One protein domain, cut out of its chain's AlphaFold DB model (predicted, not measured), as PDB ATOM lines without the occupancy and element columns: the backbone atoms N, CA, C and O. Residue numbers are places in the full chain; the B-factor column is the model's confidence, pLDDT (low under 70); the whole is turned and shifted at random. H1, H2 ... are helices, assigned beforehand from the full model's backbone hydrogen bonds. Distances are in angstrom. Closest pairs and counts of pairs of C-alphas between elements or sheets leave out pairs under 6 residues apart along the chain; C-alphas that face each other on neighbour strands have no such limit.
ATOM      1  N   SER A   2      25.374 -19.855 141.643       48.34
ATOM      2  CA  SER A   2      24.004 -20.360 141.538       48.34
ATOM      3  C   SER A   2      23.755 -21.312 142.701       48.34
ATOM      4  O   SER A   2      24.252 -22.436 142.735       48.34
ATOM      5  N   PHE A   3      23.028 -20.840 143.705       59.09
ATOM      6  CA  PHE A   3      22.510 -21.717 144.740       59.09
ATOM      7  C   PHE A   3      21.435 -22.599 144.105       59.09
ATOM      8  O   PHE A   3      20.397 -22.107 143.671       59.09
ATOM      9  N   SER A   4      21.715 -23.898 143.992       77.31
ATOM     10  CA  SER A   4      20.748 -24.871 143.490       77.31
ATOM     11  C   SER A   4      19.562 -24.916 144.458       77.31
ATOM     12  O   SER A   4      19.701 -25.312 145.619       77.31
ATOM     13  N   ILE A   5      18.395 -24.490 143.971       80.31
ATOM     14  CA  ILE A   5      17.097 -24.579 144.659       80.31
ATOM     15  C   ILE A   5      16.864 -26.004 145.180       80.31
ATOM     16  O   ILE A   5      16.344 -26.189 146.278       80.31
ATOM     17  N   GLU A   6      17.344 -27.012 144.451       76.62
ATOM     18  CA  GLU A   6      17.242 -28.424 144.823       76.62
ATOM     19  C   GLU A   6      17.935 -28.718 146.161       76.62
ATOM     20  O   GLU A   6      17.428 -29.497 146.970       76.62
ATOM     21  N   THR A   7      19.068 -28.065 146.439       81.06
ATOM     22  CA  THR A   7      19.826 -28.292 147.680       81.06
ATOM     23  C   THR A   7      19.077 -27.748 148.894       81.06
ATOM     24  O   THR A   7      19.001 -28.423 149.925       81.06
ATOM     25  N   TYR A   8      18.483 -26.559 148.770       84.06
ATOM     26  CA  TYR A   8      17.671 -25.965 149.835       84.06
ATOM     27  C   TYR A   8      16.363 -26.718 150.040       84.06
ATOM     28  O   TYR A   8      15.985 -26.960 151.185       84.06
ATOM     29  N   LEU A   9      15.723 -27.167 148.960       84.75
ATOM     30  CA  LEU A   9      14.515 -27.980 149.040       84.75
ATOM     31  C   LEU A   9      14.798 -29.307 149.762       84.75
ATOM     32  O   LEU A   9      14.114 -29.661 150.721       84.75
ATOM     33  N   ALA A  10      15.870 -30.006 149.381       85.19
ATOM     34  CA  ALA A  10      16.258 -31.263 150.015       85.19
ATOM     35  C   ALA A  10      16.685 -31.093 151.485       85.19
ATOM     36  O   ALA A  10      16.530 -32.014 152.294       85.19
ATOM     37  N   ALA A  11      17.269 -29.948 151.848       87.25
ATOM     38  CA  ALA A  11      17.565 -29.615 153.240       87.25
ATOM     39  C   ALA A  11      16.280 -29.301 154.025       87.25
ATOM     40  O   ALA A  11      16.104 -29.820 155.126       87.25
ATOM     41  N   GLY A  12      15.361 -28.535 153.431       87.19
ATOM     42  CA  GLY A  12      14.068 -28.176 154.013       87.19
ATOM     43  C   GLY A  12      13.195 -29.395 154.304       87.19
ATOM     44  O   GLY A  12      12.739 -29.554 155.433       87.19
ATOM     45  N   ILE A  13      13.056 -30.316 153.344       86.88
ATOM     46  CA  ILE A  13      12.289 -31.563 153.523       86.88
ATOM     47  C   ILE A  13      12.872 -32.401 154.673       86.88
ATOM     48  O   ILE A  13      12.137 -32.935 155.502       86.88
ATOM     49  N   ARG A  14      14.208 -32.496 154.767       85.69
ATOM     50  CA  ARG A  14      14.873 -33.216 155.866       85.69
ATOM     51  C   ARG A  14      14.645 -32.549 157.222       85.69
ATOM     52  O   ARG A  14      14.415 -33.259 158.198       85.69
ATOM     53  N   GLY A  15      14.700 -31.219 157.275       87.94
ATOM     54  CA  GLY A  15      14.415 -30.444 158.482       87.94
ATOM     55  C   GLY A  15      12.972 -30.621 158.951       87.94
ATOM     56  O   GLY A  15      12.755 -30.917 160.124       87.94
ATOM     57  N   LEU A  16      12.003 -30.532 158.031       86.38
ATOM     58  CA  LEU A  16      10.588 -30.748 158.339       86.38
ATOM     59  C   LEU A  16      10.352 -32.140 158.918       86.38
ATOM     60  O   LEU A  16       9.748 -32.260 159.978       86.38
ATOM     61  N   ARG A  17      10.897 -33.180 158.280       90.31
ATOM     62  CA  ARG A  17      10.763 -34.560 158.758       90.31
ATOM     63  C   ARG A  17      11.289 -34.740 160.179       90.31
ATOM     64  O   ARG A  17      10.649 -35.401 160.991       90.31
ATOM     65  N   ALA A  18      12.453 -34.167 160.476       89.38
ATOM     66  CA  ALA A  18      13.043 -34.251 161.808       89.38
ATOM     67  C   ALA A  18      12.213 -33.504 162.864       89.38
ATOM     68  O   ALA A  18      12.174 -33.935 164.013       89.38
ATOM     69  N   ALA A  19      11.556 -32.406 162.481       92.19
ATOM     70  CA  ALA A  19      10.764 -31.582 163.388       92.19
ATOM     71  C   ALA A  19       9.354 -32.139 163.645       92.19
ATOM     72  O   ALA A  19       8.874 -32.066 164.771       92.19
ATOM     73  N   THR A  20       8.687 -32.676 162.619       92.75
ATOM     74  CA  THR A  20       7.275 -33.090 162.706       92.75
ATOM     75  C   THR A  20       7.084 -34.596 162.854       92.75
ATOM     76  O   THR A  20       6.002 -35.031 163.233       92.75
ATOM     77  N   GLY A  21       8.102 -35.404 162.540       93.06
ATOM     78  CA  GLY A  21       7.983 -36.864 162.513       93.06
ATOM     79  C   GLY A  21       7.125 -37.405 161.362       93.06
ATOM     80  O   GLY A  21       6.876 -38.607 161.316       93.06
ATOM     81  N   MET A  22       6.693 -36.547 160.433       93.06
ATOM     82  CA  MET A  22       5.863 -36.932 159.291       93.06
ATOM     83  C   MET A  22       6.633 -37.787 158.282       93.06
ATOM     84  O   MET A  22       7.862 -37.709 158.147       93.06
ATOM     85  N   SER A  23       5.893 -38.602 157.542       93.56
ATOM     86  CA  SER A  23       6.428 -39.361 156.415       93.56
ATOM     87  C   SER A  23       6.804 -38.440 155.244       93.56
ATOM     88  O   SER A  23       6.360 -37.295 155.149       93.56
ATOM     89  N   TYR A  24       7.653 -38.930 154.335       87.06
ATOM     90  CA  TYR A  24       8.010 -38.170 153.130       87.06
ATOM     91  C   TYR A  24       6.797 -37.893 152.240       87.06
ATOM     92  O   TYR A  24       6.735 -36.815 151.659       87.06
ATOM     93  N   ASP A  25       5.850 -38.832 152.165       88.44
ATOM     94  CA  ASP A  25       4.650 -38.698 151.341       88.44
ATOM     95  C   ASP A  25       3.738 -37.583 151.870       88.44
ATOM     96  O   ASP A  25       3.292 -36.739 151.099       88.44
ATOM     97  N   GLU A  26       3.553 -37.487 153.190       91.19
ATOM     98  CA  GLU A  26       2.788 -36.395 153.813       91.19
ATOM     99  C   GLU A  26       3.456 -35.030 153.609       91.19
ATOM    100  O   GLU A  26       2.784 -34.048 153.295       91.19
ATOM    101  N   ILE A  27       4.787 -34.959 153.754       91.00
ATOM    102  CA  ILE A  27       5.539 -33.721 153.499       91.00
ATOM    103  C   ILE A  27       5.408 -33.320 152.028       91.00
ATOM    104  O   ILE A  27       5.229 -32.141 151.728       91.00
ATOM    105  N   PHE A  28       5.503 -34.282 151.112       89.69
ATOM    106  CA  PHE A  28       5.371 -34.029 149.684       89.69
ATOM    107  C   PHE A  28       3.975 -33.508 149.341       89.69
ATOM    108  O   PHE A  28       3.867 -32.462 148.706       89.69
ATOM    109  N   GLU A  29       2.927 -34.176 149.824       91.31
ATOM    110  CA  GLU A  29       1.537 -33.779 149.593       91.31
ATOM    111  C   GLU A  29       1.258 -32.374 150.143       91.31
ATOM    112  O   GLU A  29       0.676 -31.530 149.459       91.31
ATOM    113  N   GLN A  30       1.758 -32.071 151.345       91.56
ATOM    114  CA  GLN A  30       1.602 -30.755 151.959       91.56
ATOM    115  C   GLN A  30       2.328 -29.656 151.171       91.56
ATOM    116  O   GLN A  30       1.770 -28.579 150.954       91.56
ATOM    117  N   VAL A  31       3.559 -29.914 150.720       88.94
ATOM    118  CA  VAL A  31       4.311 -28.967 149.881       88.94
ATOM    119  C   VAL A  31       3.609 -28.769 148.537       88.94
ATOM    120  O   VAL A  31       3.517 -27.639 148.059       88.94
ATOM    121  N   PHE A  32       3.071 -29.835 147.945       88.69
ATOM    122  CA  PHE A  32       2.363 -29.767 146.671       88.69
ATOM    123  C   PHE A  32       1.056 -28.970 146.786       88.69
ATOM    124  O   PHE A  32       0.791 -28.096 145.959       88.69
ATOM    125  N   GLN A  33       0.278 -29.194 147.848       92.94
ATOM    126  CA  GLN A  33      -0.911 -28.393 148.151       92.94
ATOM    127  C   GLN A  33      -0.563 -26.923 148.397       92.94
ATOM    128  O   GLN A  33      -1.217 -26.045 147.835       92.94
ATOM    129  N   ALA A  34       0.488 -26.643 149.174       88.62
ATOM    130  CA  ALA A  34       0.933 -25.276 149.433       88.62
ATOM    131  C   ALA A  34       1.356 -24.559 148.139       88.62
ATOM    132  O   ALA A  34       0.956 -23.418 147.909       88.62
ATOM    133  N   LEU A  35       2.105 -25.233 147.261       88.38
ATOM    134  CA  LEU A  35       2.504 -24.680 145.965       88.38
ATOM    135  C   LEU A  35       1.303 -24.429 145.048       88.38
ATOM    136  O   LEU A  35       1.238 -23.377 144.411       88.38
ATOM    137  N   ASN A  36       0.337 -25.348 145.002       87.19
ATOM    138  CA  ASN A  36      -0.892 -25.146 144.236       87.19
ATOM    139  C   ASN A  36      -1.709 -23.964 144.767       87.19
ATOM    140  O   ASN A  36      -2.214 -23.177 143.970       87.19
ATOM    141  N   HIS A  37      -1.794 -23.799 146.088       91.81
ATOM    142  CA  HIS A  37      -2.483 -22.666 146.701       91.81
ATOM    143  C   HIS A  37      -1.797 -21.335 146.368       91.81
ATOM    144  O   HIS A  37      -2.463 -20.388 145.958       91.81
ATOM    145  N   ILE A  38      -0.465 -21.266 146.475       89.25
ATOM    146  CA  ILE A  38       0.308 -20.073 146.090       89.25
ATOM    147  C   ILE A  38       0.084 -19.750 144.609       89.25
ATOM    148  O   ILE A  38      -0.121 -18.596 144.248       89.25
ATOM    149  N   ARG A  39       0.074 -20.772 143.748       83.69
ATOM    150  CA  ARG A  39      -0.175 -20.598 142.314       83.69
ATOM    151  C   ARG A  39      -1.586 -20.075 142.026       83.69
ATOM    152  O   ARG A  39      -1.730 -19.228 141.152       83.69
ATOM    153  N   GLN A  40      -2.604 -20.553 142.743       88.44
ATOM    154  CA  GLN A  40      -3.977 -20.045 142.622       88.44
ATOM    155  C   GLN A  40      -4.072 -18.586 143.073       88.44
ATOM    156  O   GLN A  40      -4.581 -17.757 142.327       88.44
ATOM    157  N   GLN A  41      -3.495 -18.250 144.228       90.75
ATOM    158  CA  GLN A  41      -3.469 -16.870 144.723       90.75
ATOM    159  C   GLN A  41      -2.761 -15.918 143.760       90.75
ATOM    160  O   GLN A  41      -3.236 -14.812 143.526       90.75
ATOM    161  N   ALA A  42      -1.645 -16.351 143.178       84.50
ATOM    162  CA  ALA A  42      -0.895 -15.541 142.229       84.50
ATOM    163  C   ALA A  42      -1.620 -15.356 140.882       84.50
ATOM    164  O   ALA A  42      -1.427 -14.347 140.204       84.50
ATOM    165  N   ALA A  43      -2.466 -16.317 140.496       83.38
ATOM    166  CA  ALA A  43      -3.350 -16.175 139.344       83.38
ATOM    167  C   ALA A  43      -4.498 -15.191 139.636       83.38
ATOM    168  O   ALA A  43      -4.845 -14.385 138.777       83.38
ATOM    169  N   GLU A  44      -5.061 -15.218 140.847       90.62
ATOM    170  CA  GLU A  44      -6.118 -14.291 141.279       90.62
ATOM    171  C   GLU A  44      -5.612 -12.854 141.464       90.62
ATOM    172  O   GLU A  44      -6.340 -11.904 141.176       90.62
ATOM    173  N   SER A  45      -4.364 -12.677 141.910       91.31
ATOM    174  CA  SER A  45      -3.751 -11.355 142.075       91.31
ATOM    175  C   SER A  45      -3.335 -10.702 140.752       91.31
ATOM    176  O   SER A  45      -3.002  -9.517 140.742       91.31
ATOM    177  N   GLY A  46      -3.345 -11.449 139.641       84.31
ATOM    178  CA  GLY A  46      -2.838 -10.991 138.345       84.31
ATOM    179  C   GLY A  46      -1.321 -10.769 138.317       84.31
ATOM    180  O   GLY A  46      -0.815 -10.153 137.384       84.31
ATOM    181  N   GLU A  47      -0.593 -11.238 139.336       85.69
ATOM    182  CA  GLU A  47       0.861 -11.065 139.453       85.69
ATOM    183  C   GLU A  47       1.632 -12.068 138.589       85.69
ATOM    184  O   GLU A  47       2.738 -11.786 138.128       85.69
ATOM    185  N   ILE A  48       1.037 -13.233 138.327       69.62
ATOM    186  CA  ILE A  48       1.588 -14.232 137.419       69.62
ATOM    187  C   ILE A  48       0.633 -14.343 136.239       69.62
ATOM    188  O   ILE A  48      -0.453 -14.913 136.371       69.62
ATOM    189  N   GLU A  49       1.039 -13.821 135.076       67.56
ATOM    190  CA  GLU A  49       0.347 -14.174 133.840       67.56
ATOM    191  C   GLU A  49       0.364 -15.703 133.725       67.56
ATOM    192  O   GLU A  49       1.436 -16.318 133.801       67.56
ATOM    193  N   PRO A  50      -0.808 -16.355 133.609       63.22
ATOM    194  CA  PRO A  50      -0.849 -17.789 133.419       63.22
ATOM    195  C   PRO A  50      -0.007 -18.088 132.186       63.22
ATOM    196  O   PRO A  50      -0.233 -17.489 131.136       63.22
TER     197      PRO A  50
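Overview. This is residues 2 to 50 of the 244 residues of the protein "C2H2-type domain-containing protein" of Colletotrichum orchidophilum (UniProt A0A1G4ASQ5). Two helices meet near one end and open into a V, the end of H1 and the start of H2 making the corner; H2 is the longer arm, and residues 2 to 12 stick out as the free end of the other. Residues 45 to 50 turn back at the far end of H2. The printed part has 49 residues, with H1 followed by H2 and no named strand, and its class is all helix. It is loose, with a radius of gyration of the C-alphas of 13.5 A, and flat, spanning 37 by 28 by 14 A.

Along the chain. After residues 2 to 4, H1 runs from Ile 5 to Thr 20, 22.2 A from first to last C-alpha. C-alpha 5 is at (17.097, -24.579, 144.659) and C-alpha 20 at (7.275, -33.090, 162.706). H2 holds residues 24 to 44 and is 30.2 A long between its first and last C-alphas; C-alpha 44 is at (-6.118, -14.291, 141.279).

Arrangement. H1 touches H2 with residues 13 to 17 alone, and H2 touches H1 with residues 24 to 27 alone. Their closest C-alphas, those of Ile 13 and Ile 27, are 7.1 A apart. They run opposite ways at a steep tilt of 60 degrees, and their centres are 15.6 A apart. In H1 and H2 every O i to N i+4 pair is within hydrogen-bond range.

Size, cuts and confidence. The C-alphas of Gly 21 and Glu 49, the two farthest apart, are separated by 37.4 A. The link from H1 to H2 is tight, with 3 residues, and the printed part has no cut. Residues 18 to 23, of which 18 to 20 belong to H1, stand free, as do residues 32 to 38 of H2. The mean pLDDT of the printed part is 85.1; residues 2 to 3 and 48 to 50 are under 70.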